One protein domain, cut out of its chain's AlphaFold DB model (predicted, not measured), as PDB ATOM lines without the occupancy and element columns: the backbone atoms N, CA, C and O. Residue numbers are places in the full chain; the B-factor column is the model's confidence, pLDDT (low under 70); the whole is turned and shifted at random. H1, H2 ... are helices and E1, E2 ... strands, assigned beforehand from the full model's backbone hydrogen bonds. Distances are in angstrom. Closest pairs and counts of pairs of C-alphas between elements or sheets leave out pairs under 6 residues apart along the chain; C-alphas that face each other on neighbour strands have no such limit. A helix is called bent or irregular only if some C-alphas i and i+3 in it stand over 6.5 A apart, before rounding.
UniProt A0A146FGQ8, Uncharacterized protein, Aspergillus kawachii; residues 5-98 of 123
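What this domain is: This is residues 5 to 98 of the 123 residues of an uncharacterized protein of Aspergillus kawachii (UniProt A0A146FGQ8). Helix H4 lies in the middle, with H3 packed on it and H1 and H2 near its beginning; a parallel ribbon, E1 and E2, lies at one end, and a loop, residues 64 to 72, sticks out at the other. The 94 printed residues run E1 H1 H2 E2 H3 H4, mixed, under half in named elements. The whole is only just compact, close to loose, radius of gyration of the C-alphas 14.8 A, spanning 47 by 32 by 26 A.

Where its parts are: Find C-alpha 6 at (16.454, 11.313, 28.117); E1, residues 6 to 12, runs 15.7 A. Next come H1, 21 to 28, irregular with C-alphas 23 and 26 9.3 A apart, H2, 30 to 37, and E2, 40 to 47, which bends by 79 degrees at residue 43. H3, 50 to 53, precedes H4, 78 to 88, 15.5 A long, ending at (23.850, 7.952, 3.285).

How they stand to each other: E1 and E2 are parallel at 14 degrees, N 11 and O 45 being 2.8 A apart. E1, H1, H2 and E2 form a strand-helix-strand unit, parallel strands joined through helices, its crossover right-handed. H4, the hub, touches H3, closest C-alphas Gly 53 and Cys 80, 4.8 A. H4 touches H1 about perpendicular, at 89 degrees, closest C-alphas Ile 28 and Tyr 78, 6.6 A. It only just touches H2, with 3 pairs of C-alphas within 8 A, the closest Ser 30 and Tyr 78, 6.0 A. In H2 and H4 every O i to N i+4 pair is within hydrogen-bond range; H1 has 0 of 4, but 3 of 5 O i to N i+3 pairs, and H3 is too short for O i to N i+4 pairs.

The domain as a whole: The C-alphas farthest apart, Leu 68 and Pro 98, are 49.4 A apart. The printed part has no cut; the link from H3 to H4, 24 residues, is long. Look for pLDDT under 70 at residues 60 to 65 and 71 to 74.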
ATOM      1  N   GLU A   5      12.041  13.423  28.147       96.31
ATOM      2  CA  GLU A   5      13.353  13.485  27.496       96.31
ATOM      3  C   GLU A   5      14.341  12.576  28.231       96.31
ATOM      4  O   GLU A   5      14.147  12.228  29.400       96.31
ATOM      5  N   SER A   6      15.383  12.126  27.541       96.38
ATOM      6  CA  SER A   6      16.454  11.313  28.117       96.38
ATOM      7  C   SER A   6      17.756  11.550  27.367       96.38
ATOM      8  O   SER A   6      17.749  11.767  26.160       96.38
ATOM      9  N   LYS A   7      18.892  11.444  28.065       96.88
ATOM     10  CA  LYS A   7      20.216  11.548  27.429       96.88
ATOM     11  C   LYS A   7      20.387  10.523  26.315       96.88
ATOM     12  O   LYS A   7      20.805  10.868  25.215       96.88
ATOM     13  N   VAL A   8      20.003   9.282  26.605       95.44
ATOM     14  CA  VAL A   8      20.111   8.150  25.689       95.44
ATOM     15  C   VAL A   8      18.732   7.551  25.455       95.44
ATOM     16  O   VAL A   8      17.998   7.293  26.411       95.44
ATOM     17  N   ILE A   9      18.398   7.304  24.189       95.06
ATOM     18  CA  ILE A   9      17.208   6.554  23.774       95.06
ATOM     19  C   ILE A   9      17.644   5.370  22.913       95.06
ATOM     20  O   ILE A   9      18.415   5.530  21.969       95.06
ATOM     21  N   ILE A  10      17.108   4.190  23.223       93.94
ATOM     22  CA  ILE A  10      17.172   3.013  22.354       93.94
ATOM     23  C   ILE A  10      15.779   2.830  21.764       93.94
ATOM     24  O   ILE A  10      14.807   2.667  22.501       93.94
ATOM     25  N   ASN A  11      15.690   2.900  20.442       91.44
ATOM     26  CA  ASN A  11      14.452   2.800  19.693       91.44
ATOM     27  C   ASN A  11      14.494   1.553  18.810       91.44
ATOM     28  O   ASN A  11      15.177   1.526  17.786       91.44
ATOM     29  N   ASP A  12      13.772   0.524  19.237       91.50
ATOM     30  CA  ASP A  12      13.499  -0.658  18.427       91.50
ATOM     31  C   ASP A  12      12.216  -0.419  17.635       91.50
ATOM     32  O   ASP A  12      11.154  -0.166  18.209       91.50
ATOM     33  N   TRP A  13      12.327  -0.464  16.309       90.38
ATOM     34  CA  TRP A  13      11.195  -0.217  15.428       90.38
ATOM     35  C   TRP A  13      10.227  -1.401  15.385       90.38
ATOM     36  O   TRP A  13       9.074  -1.203  15.029       90.38
ATOM     37  N   VAL A  14      10.634  -2.614  15.782       90.25
ATOM     38  CA  VAL A  14       9.770  -3.814  15.747       90.25
ATOM     39  C   VAL A  14       9.192  -4.061  14.338       90.25
ATOM     40  O   VAL A  14       8.031  -4.425  14.162       90.25
ATOM     41  N   ILE A  15      10.010  -3.833  13.308       91.50
ATOM     42  CA  ILE A  15       9.659  -4.045  11.896       91.50
ATOM     43  C   ILE A  15      10.526  -5.166  11.347       91.50
ATOM     44  O   ILE A  15      11.734  -5.195  11.580       91.50
ATOM     45  N   THR A  16       9.929  -6.054  10.556       87.25
ATOM     46  CA  THR A  16      10.673  -7.091   9.838       87.25
ATOM     47  C   THR A  16      10.940  -6.720   8.385       87.25
ATOM     48  O   THR A  16      12.011  -7.049   7.889       87.25
ATOM     49  N   SER A  17      10.028  -6.050   7.683       93.56
ATOM     50  CA  SER A  17      10.196  -5.644   6.277       93.56
ATOM     51  C   SER A  17       9.354  -4.415   5.953       93.56
ATOM     52  O   SER A  17       8.502  -4.011   6.739       93.56
ATOM     53  N   ALA A  18       9.580  -3.836   4.778       93.88
ATOM     54  CA  ALA A  18       8.752  -2.774   4.215       93.88
ATOM     55  C   ALA A  18       8.291  -3.120   2.787       93.88
ATOM     56  O   ALA A  18       8.281  -2.272   1.895       93.88
ATOM     57  N   ASN A  19       7.914  -4.380   2.543       93.88
ATOM     58  CA  ASN A  19       7.375  -4.796   1.244       93.88
ATOM     59  C   ASN A  19       5.892  -4.419   1.114       93.88
ATOM     60  O   ASN A  19       5.451  -3.953   0.061       93.88
ATOM     61  N   ALA A  20       5.136  -4.533   2.206       90.69
ATOM     62  CA  ALA A  20       3.770  -4.041   2.326       90.69
ATOM     63  C   ALA A  20       3.613  -3.095   3.528       90.69
ATOM     64  O   ALA A  20       4.379  -3.140   4.485       90.69
ATOM     65  N   PHE A  21       2.577  -2.248   3.507       88.12
ATOM     66  CA  PHE A  21       2.266  -1.381   4.652       88.12
ATOM     67  C   PHE A  21       1.887  -2.176   5.910       88.12
ATOM     68  O   PHE A  21       2.178  -1.737   7.020       88.12
ATOM     69  N   SER A  22       1.297  -3.363   5.741       90.12
ATOM     70  CA  SER A  22       0.995  -4.295   6.832       90.12
ATOM     71  C   SER A  22       2.239  -4.768   7.586       90.12
ATOM     72  O   SER A  22       2.149  -5.002   8.787       90.12
ATOM     73  N   ASP A  23       3.391  -4.860   6.916       90.81
ATOM     74  CA  ASP A  23       4.645  -5.348   7.510       90.81
ATOM     75  C   ASP A  23       5.219  -4.373   8.547       90.81
ATOM     76  O   ASP A  23       5.957  -4.765   9.449       90.81
ATOM     77  N   MET A  24       4.880  -3.089   8.413       90.00
ATOM     78  CA  MET A  24       5.350  -2.010   9.282       90.00
ATOM     79  C   MET A  24       4.405  -1.774  10.471       90.00
ATOM     80  O   MET A  24       4.771  -1.106  11.441       90.00
ATOM     81  N   GLY A  25       3.184  -2.316  10.433       89.94
ATOM     82  CA  GLY A  25       2.216  -2.191  11.520       89.94
ATOM     83  C   GLY A  25       1.991  -0.738  11.959       89.94
ATOM     84  O   GLY A  25       1.792   0.159  11.142       89.94
ATOM     85  N   PHE A  26       2.036  -0.486  13.269       87.38
ATOM     86  CA  PHE A  26       1.792   0.846  13.841       87.38
ATOM     87  C   PHE A  26       2.909   1.867  13.567       87.38
ATOM     88  O   PHE A  26       2.727   3.051  13.850       87.38
ATOM     89  N   THR A  27       4.067   1.439  13.055       88.69
ATOM     90  CA  THR A  27       5.226   2.324  12.824       88.69
ATOM     91  C   THR A  27       5.081   3.209  11.590       88.69
ATOM     92  O   THR A  27       5.849   4.152  11.416       88.69
ATOM     93  N   ILE A  28       4.065   2.943  10.763       87.88
ATOM     94  CA  ILE A  28       3.689   3.792   9.630       87.88
ATOM     95  C   ILE A  28       3.167   5.168  10.075       87.88
ATOM     96  O   ILE A  28       3.165   6.115   9.294       87.88
ATOM     97  N   ASP A  29       2.719   5.297  11.327       88.12
ATOM     98  CA  ASP A  29       2.254   6.564  11.880       88.12
ATOM     99  C   ASP A  29       3.439   7.503  12.150       88.12
ATOM    100  O   ASP A  29       4.143   7.396  13.163       88.12
ATOM    101  N   SER A  30       3.630   8.470  11.253       84.94
ATOM    102  CA  SER A  30       4.695   9.471  11.344       84.94
ATOM    103  C   SER A  30       4.662  10.277  12.644       84.94
ATOM    104  O   SER A  30       5.717  10.695  13.119       84.94
ATOM    105  N   ASN A  31       3.497  10.466  13.279       88.56
ATOM    106  CA  ASN A  31       3.430  11.172  14.561       88.56
ATOM    107  C   ASN A  31       4.088  10.355  15.675       88.56
ATOM    108  O   ASN A  31       4.779  10.914  16.530       88.56
ATOM    109  N   ARG A  32       3.921   9.027  15.655       86.25
ATOM    110  CA  ARG A  32       4.598   8.125  16.597       86.25
ATOM    111  C   ARG A  32       6.098   8.118  16.369       86.25
ATOM    112  O   ARG A  32       6.843   8.221  17.343       86.25
ATOM    113  N   GLY A  33       6.516   8.061  15.105       85.38
ATOM    114  CA  GLY A  33       7.917   8.186  14.715       85.38
ATOM    115  C   GLY A  33       8.531   9.483  15.237       85.38
ATOM    116  O   GLY A  33       9.507   9.447  15.982       85.38
ATOM    117  N   ASN A  34       7.902  10.624  14.951       87.38
ATOM    118  CA  ASN A  34       8.378  11.929  15.398       87.38
ATOM    119  C   ASN A  34       8.455  12.027  16.928       87.38
ATOM    120  O   ASN A  34       9.453  12.493  17.480       87.38
ATOM    121  N   VAL A  35       7.431  11.545  17.645       90.69
ATOM    122  CA  VAL A  35       7.473  11.504  19.112       90.69
ATOM    123  C   VAL A  35       8.630  10.641  19.595       90.69
ATOM    124  O   VAL A  35       9.308  11.088  20.507       90.69
ATOM    125  N   GLY A  36       8.883   9.462  19.024       87.25
ATOM    126  CA  GLY A  36       9.990   8.586  19.429       87.25
ATOM    127  C   GLY A  36      11.373   9.189  19.166       87.25
ATOM    128  O   GLY A  36      12.231   9.168  20.047       87.25
ATOM    129  N   MET A  37      11.552   9.798  17.992       87.69
ATOM    130  CA  MET A  37      12.820  10.366  17.513       87.69
ATOM    131  C   MET A  37      13.186  11.722  18.130       87.69
ATOM    132  O   MET A  37      14.276  12.217  17.896       87.69
ATOM    133  N   SER A  38      12.299  12.344  18.909       91.19
ATOM    134  CA  SER A  38      12.525  13.671  19.516       91.19
ATOM    135  C   SER A  38      12.763  13.622  21.026       91.19
ATOM    136  O   SER A  38      12.617  14.631  21.711       91.19
ATOM    137  N   ARG A  39      13.053  12.437  21.582       93.00
ATOM    138  CA  ARG A  39      13.212  12.250  23.037       93.00
ATOM    139  C   ARG A  39      14.651  12.202  23.504       93.00
ATOM    140  O   ARG A  39      14.868  12.333  24.708       93.00
ATOM    141  N   MET A  40      15.606  11.982  22.601       94.69
ATOM    142  CA  MET A  40      17.014  12.004  22.972       94.69
ATOM    143  C   MET A  40      17.520  13.437  23.113       94.69
ATOM    144  O   MET A  40      17.133  14.312  22.342       94.69
ATOM    145  N   THR A  41      18.438  13.650  24.053       96.25
ATOM    146  CA  THR A  41      19.186  14.910  24.173       96.25
ATOM    147  C   THR A  41      20.662  14.764  23.810       96.25
ATOM    148  O   THR A  41      21.298  15.767  23.508       96.25
ATOM    149  N   GLU A  42      21.224  13.548  23.845       95.50
ATOM    150  CA  GLU A  42      22.632  13.298  23.494       95.50
ATOM    151  C   GLU A  42      22.770  12.212  22.418       95.50
ATOM    152  O   GLU A  42      23.350  12.469  21.367       95.50
ATOM    153  N   VAL A  43      22.233  11.007  22.648       92.19
ATOM    154  CA  VAL A  43      22.437   9.855  21.749       92.19
ATOM    155  C   VAL A  43      21.135   9.101  21.494       92.19
ATOM    156  O   VAL A  43      20.366   8.819  22.415       92.19
ATOM    157  N   MET A  44      20.923   8.706  20.237       91.88
ATOM    158  CA  MET A  44      19.860   7.789  19.841       91.88
ATOM    159  C   MET A  44      20.421   6.572  19.114       91.88
ATOM    160  O   MET A  44      21.193   6.703  18.168       91.88
ATOM    161  N   LEU A  45      19.980   5.393  19.543       91.12
ATOM    162  CA  LEU A  45      20.269   4.113  18.906       91.12
ATOM    163  C   LEU A  45      18.991   3.615  18.235       91.12
ATOM    164  O   LEU A  45      18.015   3.313  18.920       91.12
ATOM    165  N   ASN A  46      18.993   3.541  16.906       91.06
ATOM    166  CA  ASN A  46      17.885   3.002  16.123       91.06
ATOM    167  C   ASN A  46      18.188   1.556  15.724       91.06
ATOM    168  O   ASN A  46      19.204   1.293  15.084       91.06
ATOM    169  N   ILE A  47      17.305   0.629  16.097       91.06
ATOM    170  CA  ILE A  47      17.435  -0.800  15.799       91.06
ATOM    171  C   ILE A  47      16.344  -1.182  14.804       91.06
ATOM    172  O   ILE A  47      15.156  -1.111  15.116       91.06
ATOM    173  N   LEU A  48      16.755  -1.557  13.595       91.00
ATOM    174  CA  LEU A  48      15.863  -1.979  12.524       91.00
ATOM    175  C   LEU A  48      16.622  -2.750  11.432       91.00
ATOM    176  O   LEU A  48      17.833  -2.567  11.284       91.00
ATOM    177  N   PRO A  49      15.942  -3.603  10.643       91.00
ATOM    178  CA  PRO A  49      16.584  -4.326   9.552       91.00
ATOM    179  C   PRO A  49      17.052  -3.381   8.441       91.00
ATOM    180  O   PRO A  49      16.257  -2.610   7.911       91.00
ATOM    181  N   ALA A  50      18.305  -3.516   8.000       88.94
ATOM    182  CA  ALA A  50      18.865  -2.697   6.917       88.94
ATOM    183  C   ALA A  50      18.037  -2.758   5.615       88.94
ATOM    184  O   ALA A  50      17.902  -1.760   4.912       88.94
ATOM    185  N   ARG A  51      17.405  -3.909   5.329       90.56
ATOM    186  CA  ARG A  51      16.528  -4.089   4.156       90.56
ATOM    187  C   ARG A  51      15.344  -3.118   4.109       90.56
ATOM    188  O   ARG A  51      14.877  -2.791   3.025       90.56
ATOM    189  N   VAL A  52      14.915  -2.576   5.252       93.06
ATOM    190  CA  VAL A  52      13.844  -1.568   5.314       93.06
ATOM    191  C   VAL A  52      14.207  -0.303   4.526       93.06
ATOM    192  O   VAL A  52      13.310   0.404   4.094       93.06
ATOM    193  N   GLY A  53      15.484  -0.016   4.255       91.19
ATOM    194  CA  GLY A  53      15.880   1.102   3.386       91.19
ATOM    195  C   GLY A  53      15.715   0.841   1.882       91.19
ATOM    196  O   GLY A  53      15.738   1.785   1.095       91.19
ATOM    197  N   SER A  54      15.532  -0.416   1.472       92.06
ATOM    198  CA  SER A  54      15.547  -0.850   0.064       92.06
ATOM    199  C   SER A  54      14.341  -1.693  -0.360       92.06
ATOM    200  O   SER A  54      14.184  -1.963  -1.549       92.06
ATOM    201  N   ASP A  55      13.515  -2.139   0.589       93.44
ATOM    202  CA  ASP A  55      12.285  -2.892   0.332       93.44
ATOM    203  C   ASP A  55      11.276  -2.071  -0.499       93.44
ATOM    204  O   ASP A  55      11.417  -0.860  -0.689       93.44
ATOM    205  N   ALA A  56      10.227  -2.726  -1.010       90.88
ATOM    206  CA  ALA A  56       9.358  -2.148  -2.038       90.88
ATOM    207  C   ALA A  56       8.758  -0.773  -1.681       90.88
ATOM    208  O   ALA A  56       8.631   0.075  -2.562       90.88
ATOM    209  N   LYS A  57       8.401  -0.521  -0.413       90.06
ATOM    210  CA  LYS A  57       7.844   0.772   0.039       90.06
ATOM    211  C   LYS A  57       8.880   1.868   0.253       90.06
ATOM    212  O   LYS A  57       8.504   3.027   0.392       90.06
ATOM    213  N   SER A  58      10.155   1.521   0.230       88.00
ATOM    214  CA  SER A  58      11.280   2.450   0.345       88.00
ATOM    215  C   SER A  58      11.681   3.019  -1.011       88.00
ATOM    216  O   SER A  58      12.393   4.016  -1.093       88.00
ATOM    217  N   LEU A  59      11.221   2.401  -2.096       83.94
ATOM    218  CA  LEU A  59      11.446   2.891  -3.443       83.94
ATOM    219  C   LEU A  59      10.463   4.025  -3.734       83.94
ATOM    220  O   LEU A  59       9.252   3.860  -3.581       83.94
ATOM    221  N   SER A  60      10.980   5.169  -4.191       67.69
ATOM    222  CA  SER A  60      10.144   6.244  -4.722       67.69
ATOM    223  C   SER A  60       9.255   5.674  -5.825       67.69
ATOM    224  O   SER A  60       9.735   5.191  -6.853       67.69
ATOM    225  N   HIS A  61       7.948   5.678  -5.588       62.69
ATOM    226  CA  HIS A  61       6.994   5.423  -6.650       62.69
ATOM    227  C   HIS A  61       6.980   6.726  -7.449       62.69
ATOM    228  O   HIS A  61       6.672   7.776  -6.887       62.69
ATOM    229  N   GLY A  62       7.417   6.677  -8.713       59.19
ATOM    230  CA  GLY A  62       7.483   7.852  -9.587       59.19
ATOM    231  C   GLY A  62       6.178   8.665  -9.576       59.19
ATOM    232  O   GLY A  62       5.153   8.154  -9.127       59.19
ATOM    233  N   PRO A  63       6.195   9.919 -10.066       58.78
ATOM    234  CA  PRO A  63       5.110  10.877  -9.865       58.78
ATOM    235  C   PRO A  63       3.749  10.253 -10.184       58.78
ATOM    236  O   PRO A  63       3.436   9.964 -11.340       58.78
ATOM    237  N   GLN A  64       2.950  10.017  -9.143       61.09
ATOM    238  CA  GLN A  64       1.585   9.542  -9.307       61.09
ATOM    239  C   GLN A  64       0.687  10.745  -9.537       61.09
ATOM    240  O   GLN A  64       0.879  11.785  -8.917       61.09
ATOM    241  N   ARG A  65      -0.296  10.625 -10.427       66.88
ATOM    242  CA  ARG A  65      -1.332  11.648 -10.565       66.88
ATOM    243  C   ARG A  65      -2.551  11.235  -9.760       66.88
ATOM    244  O   ARG A  65      -3.007  10.098  -9.890       66.88
ATOM    245  N   ASN A  66      -3.078  12.136  -8.934       72.06
ATOM    246  CA  ASN A  66      -4.387  11.918  -8.324       72.06
ATOM    247  C   ASN A  66      -5.489  11.975  -9.409       72.06
ATOM    248  O   ASN A  66      -5.238  12.276 -10.576       72.06
ATOM    249  N   HIS A  67      -6.737  11.709  -9.022       73.94
ATOM    250  CA  HIS A  67      -7.904  11.769  -9.916       73.94
ATOM    251  C   HIS A  67      -8.195  13.181 -10.473       73.94
ATOM    252  O   HIS A  67      -9.015  13.317 -11.375       73.94
ATOM    253  N   LEU A  68      -7.517  14.211  -9.956       81.19
ATOM    254  CA  LEU A  68      -7.583  15.605 -10.401       81.19
ATOM    255  C   LEU A  68      -6.396  15.992 -11.306       81.19
ATOM    256  O   LEU A  68      -6.377  17.088 -11.855       81.19
ATOM    257  N   GLY A  69      -5.433  15.088 -11.510       74.56
ATOM    258  CA  GLY A  69      -4.244  15.318 -12.330       74.56
ATOM    259  C   GLY A  69      -3.052  15.933 -11.589       74.56
ATOM    260  O   GLY A  69      -2.017  16.138 -12.226       74.56
ATOM    261  N   ASP A  70      -3.153  16.177 -10.279       72.44
ATOM    262  CA  ASP A  70      -2.053  16.723  -9.482       72.44
ATOM    263  C   ASP A  70      -0.982  15.667  -9.229       72.44
ATOM    264  O   ASP A  70      -1.291  14.498  -8.978       72.44
ATOM    265  N   ASN A  71       0.279  16.097  -9.222       66.56
ATOM    266  CA  ASN A  71       1.389  15.247  -8.816       66.56
ATOM    267  C   ASN A  71       1.295  14.954  -7.313       66.56
ATOM    268  O   ASN A  71       1.435  15.846  -6.478       66.56
ATOM    269  N   VAL A  72       1.113  13.685  -6.973       59.44
ATOM    270  CA  VAL A  72       1.258  13.147  -5.629       59.44
ATOM    271  C   VAL A  72       2.716  12.745  -5.462       59.44
ATOM    272  O   VAL A  72       3.187  11.777  -6.063       59.44
ATOM    273  N   ILE A  73       3.438  13.508  -4.648       59.69
ATOM    274  CA  ILE A  73       4.718  13.069  -4.099       59.69
ATOM    275  C   ILE A  73       4.362  12.153  -2.933       59.69
ATOM    276  O   ILE A  73       3.938  12.612  -1.876       59.69
ATOM    277  N   THR A  74       4.437  10.843  -3.150       60.38
ATOM    278  CA  THR A  74       4.325   9.880  -2.054       60.38
ATOM    279  C   THR A  74       5.645   9.845  -1.307       60.38
ATOM    280  O   THR A  74       6.616   9.267  -1.795       60.38
ATOM    281  N   ASP A  75       5.665  10.463  -0.128       74.31
ATOM    282  CA  ASP A  75       6.755  10.290   0.823       74.31
ATOM    283  C   ASP A  75       6.891   8.803   1.173       74.31
ATOM    284  O   ASP A  75       5.897   8.092   1.381       74.31
ATOM    285  N   VAL A  76       8.130   8.317   1.221       85.62
ATOM    286  CA  VAL A  76       8.404   6.965   1.715       85.62
ATOM    287  C   VAL A  76       8.036   6.887   3.202       85.62
ATOM    288  O   VAL A  76       8.104   7.897   3.910       85.62
ATOM    289  N   PRO A  77       7.662   5.704   3.719       88.88
ATOM    290  CA  PRO A  77       7.371   5.543   5.137       88.88
ATOM    291  C   PRO A  77       8.520   6.037   6.017       88.88
ATOM    292  O   PRO A  77       9.694   5.861   5.688       88.88
ATOM    293  N   TYR A  78       8.183   6.599   7.177       87.56
ATOM    294  CA  TYR A  78       9.164   7.178   8.094       87.56
ATOM    295  C   TYR A  78      10.321   6.219   8.472       87.56
ATOM    296  O   TYR A  78      11.472   6.648   8.395       87.56
ATOM    297  N   PRO A  79      10.092   4.918   8.765       90.62
ATOM    298  CA  PRO A  79      11.187   3.971   9.003       90.62
ATOM    299  C   PRO A  79      12.118   3.797   7.792       90.62
ATOM    300  O   PRO A  79      13.332   3.692   7.951       90.62
ATOM    301  N   CYS A  80      11.566   3.801   6.576       91.75
ATOM    302  CA  CYS A  80      12.331   3.689   5.333       91.75
ATOM    303  C   CYS A  80      13.238   4.908   5.137       91.75
ATOM    304  O   CYS A  80      14.431   4.743   4.878       91.75
ATOM    305  N   ALA A  81      12.690   6.113   5.334       88.62
ATOM    306  CA  ALA A  81      13.447   7.363   5.259       88.62
ATOM    307  C   ALA A  81      14.612   7.382   6.260       88.62
ATOM    308  O   ALA A  81      15.723   7.774   5.911       88.62
ATOM    309  N   VAL A  82      14.377   6.904   7.488       87.88
ATOM    310  CA  VAL A  82      15.408   6.825   8.532       87.88
ATOM    311  C   VAL A  82      16.569   5.925   8.099       87.88
ATOM    312  O   VAL A  82      17.719   6.353   8.177       87.88
ATOM    313  N   VAL A  83      16.307   4.708   7.600       90.31
ATOM    314  CA  VAL A  83      17.386   3.802   7.148       90.31
ATOM    315  C   VAL A  83      18.151   4.380   5.965       90.31
ATOM    316  O   VAL A  83      19.380   4.297   5.937       90.31
ATOM    317  N   GLN A  84      17.443   4.955   4.992       89.62
ATOM    318  CA  GLN A  84      18.064   5.558   3.812       89.62
ATOM    319  C   GLN A  84      18.991   6.707   4.202       89.62
ATOM    320  O   GLN A  84      20.128   6.755   3.734       89.62
ATOM    321  N   TRP A  85      18.542   7.576   5.109       87.38
ATOM    322  CA  TRP A  85      19.353   8.675   5.616       87.38
ATOM    323  C   TRP A  85      20.593   8.171   6.362       87.38
ATOM    324  O   TRP A  85      21.709   8.525   5.988       87.38
ATOM    325  N   TYR A  86      20.441   7.265   7.335       86.25
ATOM    326  CA  TYR A  86      21.592   6.721   8.069       86.25
ATOM    327  C   TYR A  86      22.602   6.027   7.149       86.25
ATOM    328  O   TYR A  86      23.808   6.145   7.361       86.25
ATOM    329  N   SER A  87      22.111   5.330   6.120       85.62
ATOM    330  CA  SER A  87      22.960   4.675   5.120       85.62
ATOM    331  C   SER A  87      23.735   5.684   4.271       85.62
ATOM    332  O   SER A  87      24.861   5.395   3.881       85.62
ATOM    333  N   SER A  88      23.164   6.864   4.003       84.25
ATOM    334  CA  SER A  88      23.850   7.952   3.285       84.25
ATOM    335  C   SER A  88      24.899   8.686   4.129       84.25
ATOM    336  O   SER A  88      25.856   9.214   3.578       84.25
ATOM    337  N   GLU A  89      24.750   8.673   5.455       80.38
ATOM    338  CA  GLU A  89      25.667   9.311   6.415       80.38
ATOM    339  C   GLU A  89      26.801   8.373   6.882       80.38
ATOM    340  O   GLU A  89      27.510   8.687   7.837       80.38
ATOM    341  N   GLU A  90      26.911   7.173   6.295       70.50
ATOM    342  CA  GLU A  90      27.847   6.095   6.684       70.50
ATOM    343  C   GLU A  90      27.823   5.733   8.188       70.50
ATOM    344  O   GLU A  90      28.694   5.033   8.703       70.50
ATOM    345  N   SER A  91      26.783   6.151   8.910       70.62
ATOM    346  CA  SER A  91      26.660   6.038  10.369       70.62
ATOM    347  C   SER A  91      25.908   4.770  10.789       70.62
ATOM    348  O   SER A  91      25.175   4.756  11.780       70.62
ATOM    349  N   VAL A  92      26.068   3.688  10.019       76.12
ATOM    350  CA  VAL A  92      25.377   2.408  10.225       76.12
ATOM    351  C   VAL A  92      26.351   1.373  10.769       76.12
ATOM    352  O   VAL A  92      27.267   0.930  10.080       76.12
ATOM    353  N   ILE A  93      26.095   0.905  11.988       81.31
ATOM    354  CA  ILE A  93      26.709  -0.323  12.492       81.31
ATOM    355  C   ILE A  93      25.784  -1.475  12.115       81.31
ATOM    356  O   ILE A  93      24.651  -1.554  12.588       81.31
ATOM    357  N   THR A  94      26.262  -2.370  11.255       82.56
ATOM    358  CA  THR A  94      25.516  -3.575  10.888       82.56
ATOM    359  C   THR A  94      25.884  -4.726  11.816       82.56
ATOM    360  O   THR A  94      27.049  -4.934  12.157       82.56
ATOM    361  N   CYS A  95      24.884  -5.496  12.234       81.56
ATOM    362  CA  CYS A  95      25.085  -6.756  12.931       81.56
ATOM    363  C   CYS A  95      24.311  -7.860  12.212       81.56
ATOM    364  O   CYS A  95      23.231  -7.641  11.661       81.56
ATOM    365  N   THR A  96      24.878  -9.064  12.195       80.88
ATOM    366  CA  THR A  96      24.145 -10.235  11.712       80.88
ATOM    367  C   THR A  96      23.305 -10.751  12.868       80.88
ATOM    368  O   THR A  96      23.852 -11.129  13.905       80.88
ATOM    369  N   CYS A  97      21.982 -10.741  12.709       73.19
ATOM    370  CA  CYS A  97      21.109 -11.374  13.688       73.19
ATOM    371  C   CYS A  97      21.400 -12.884  13.702       73.19
ATOM    372  O   CYS A  97      21.454 -13.488  12.626       73.19
ATOM    373  N   PRO A  98      21.604 -13.498  14.879       77.81
ATOM    374  CA  PRO A  98      21.781 -14.940  14.967       77.81
ATOM    375  C   PRO A  98      20.526 -15.650  14.454       77.81
ATOM    376  O   PRO A  98      19.408 -15.155  14.623       77.81
TER     377      PRO A  98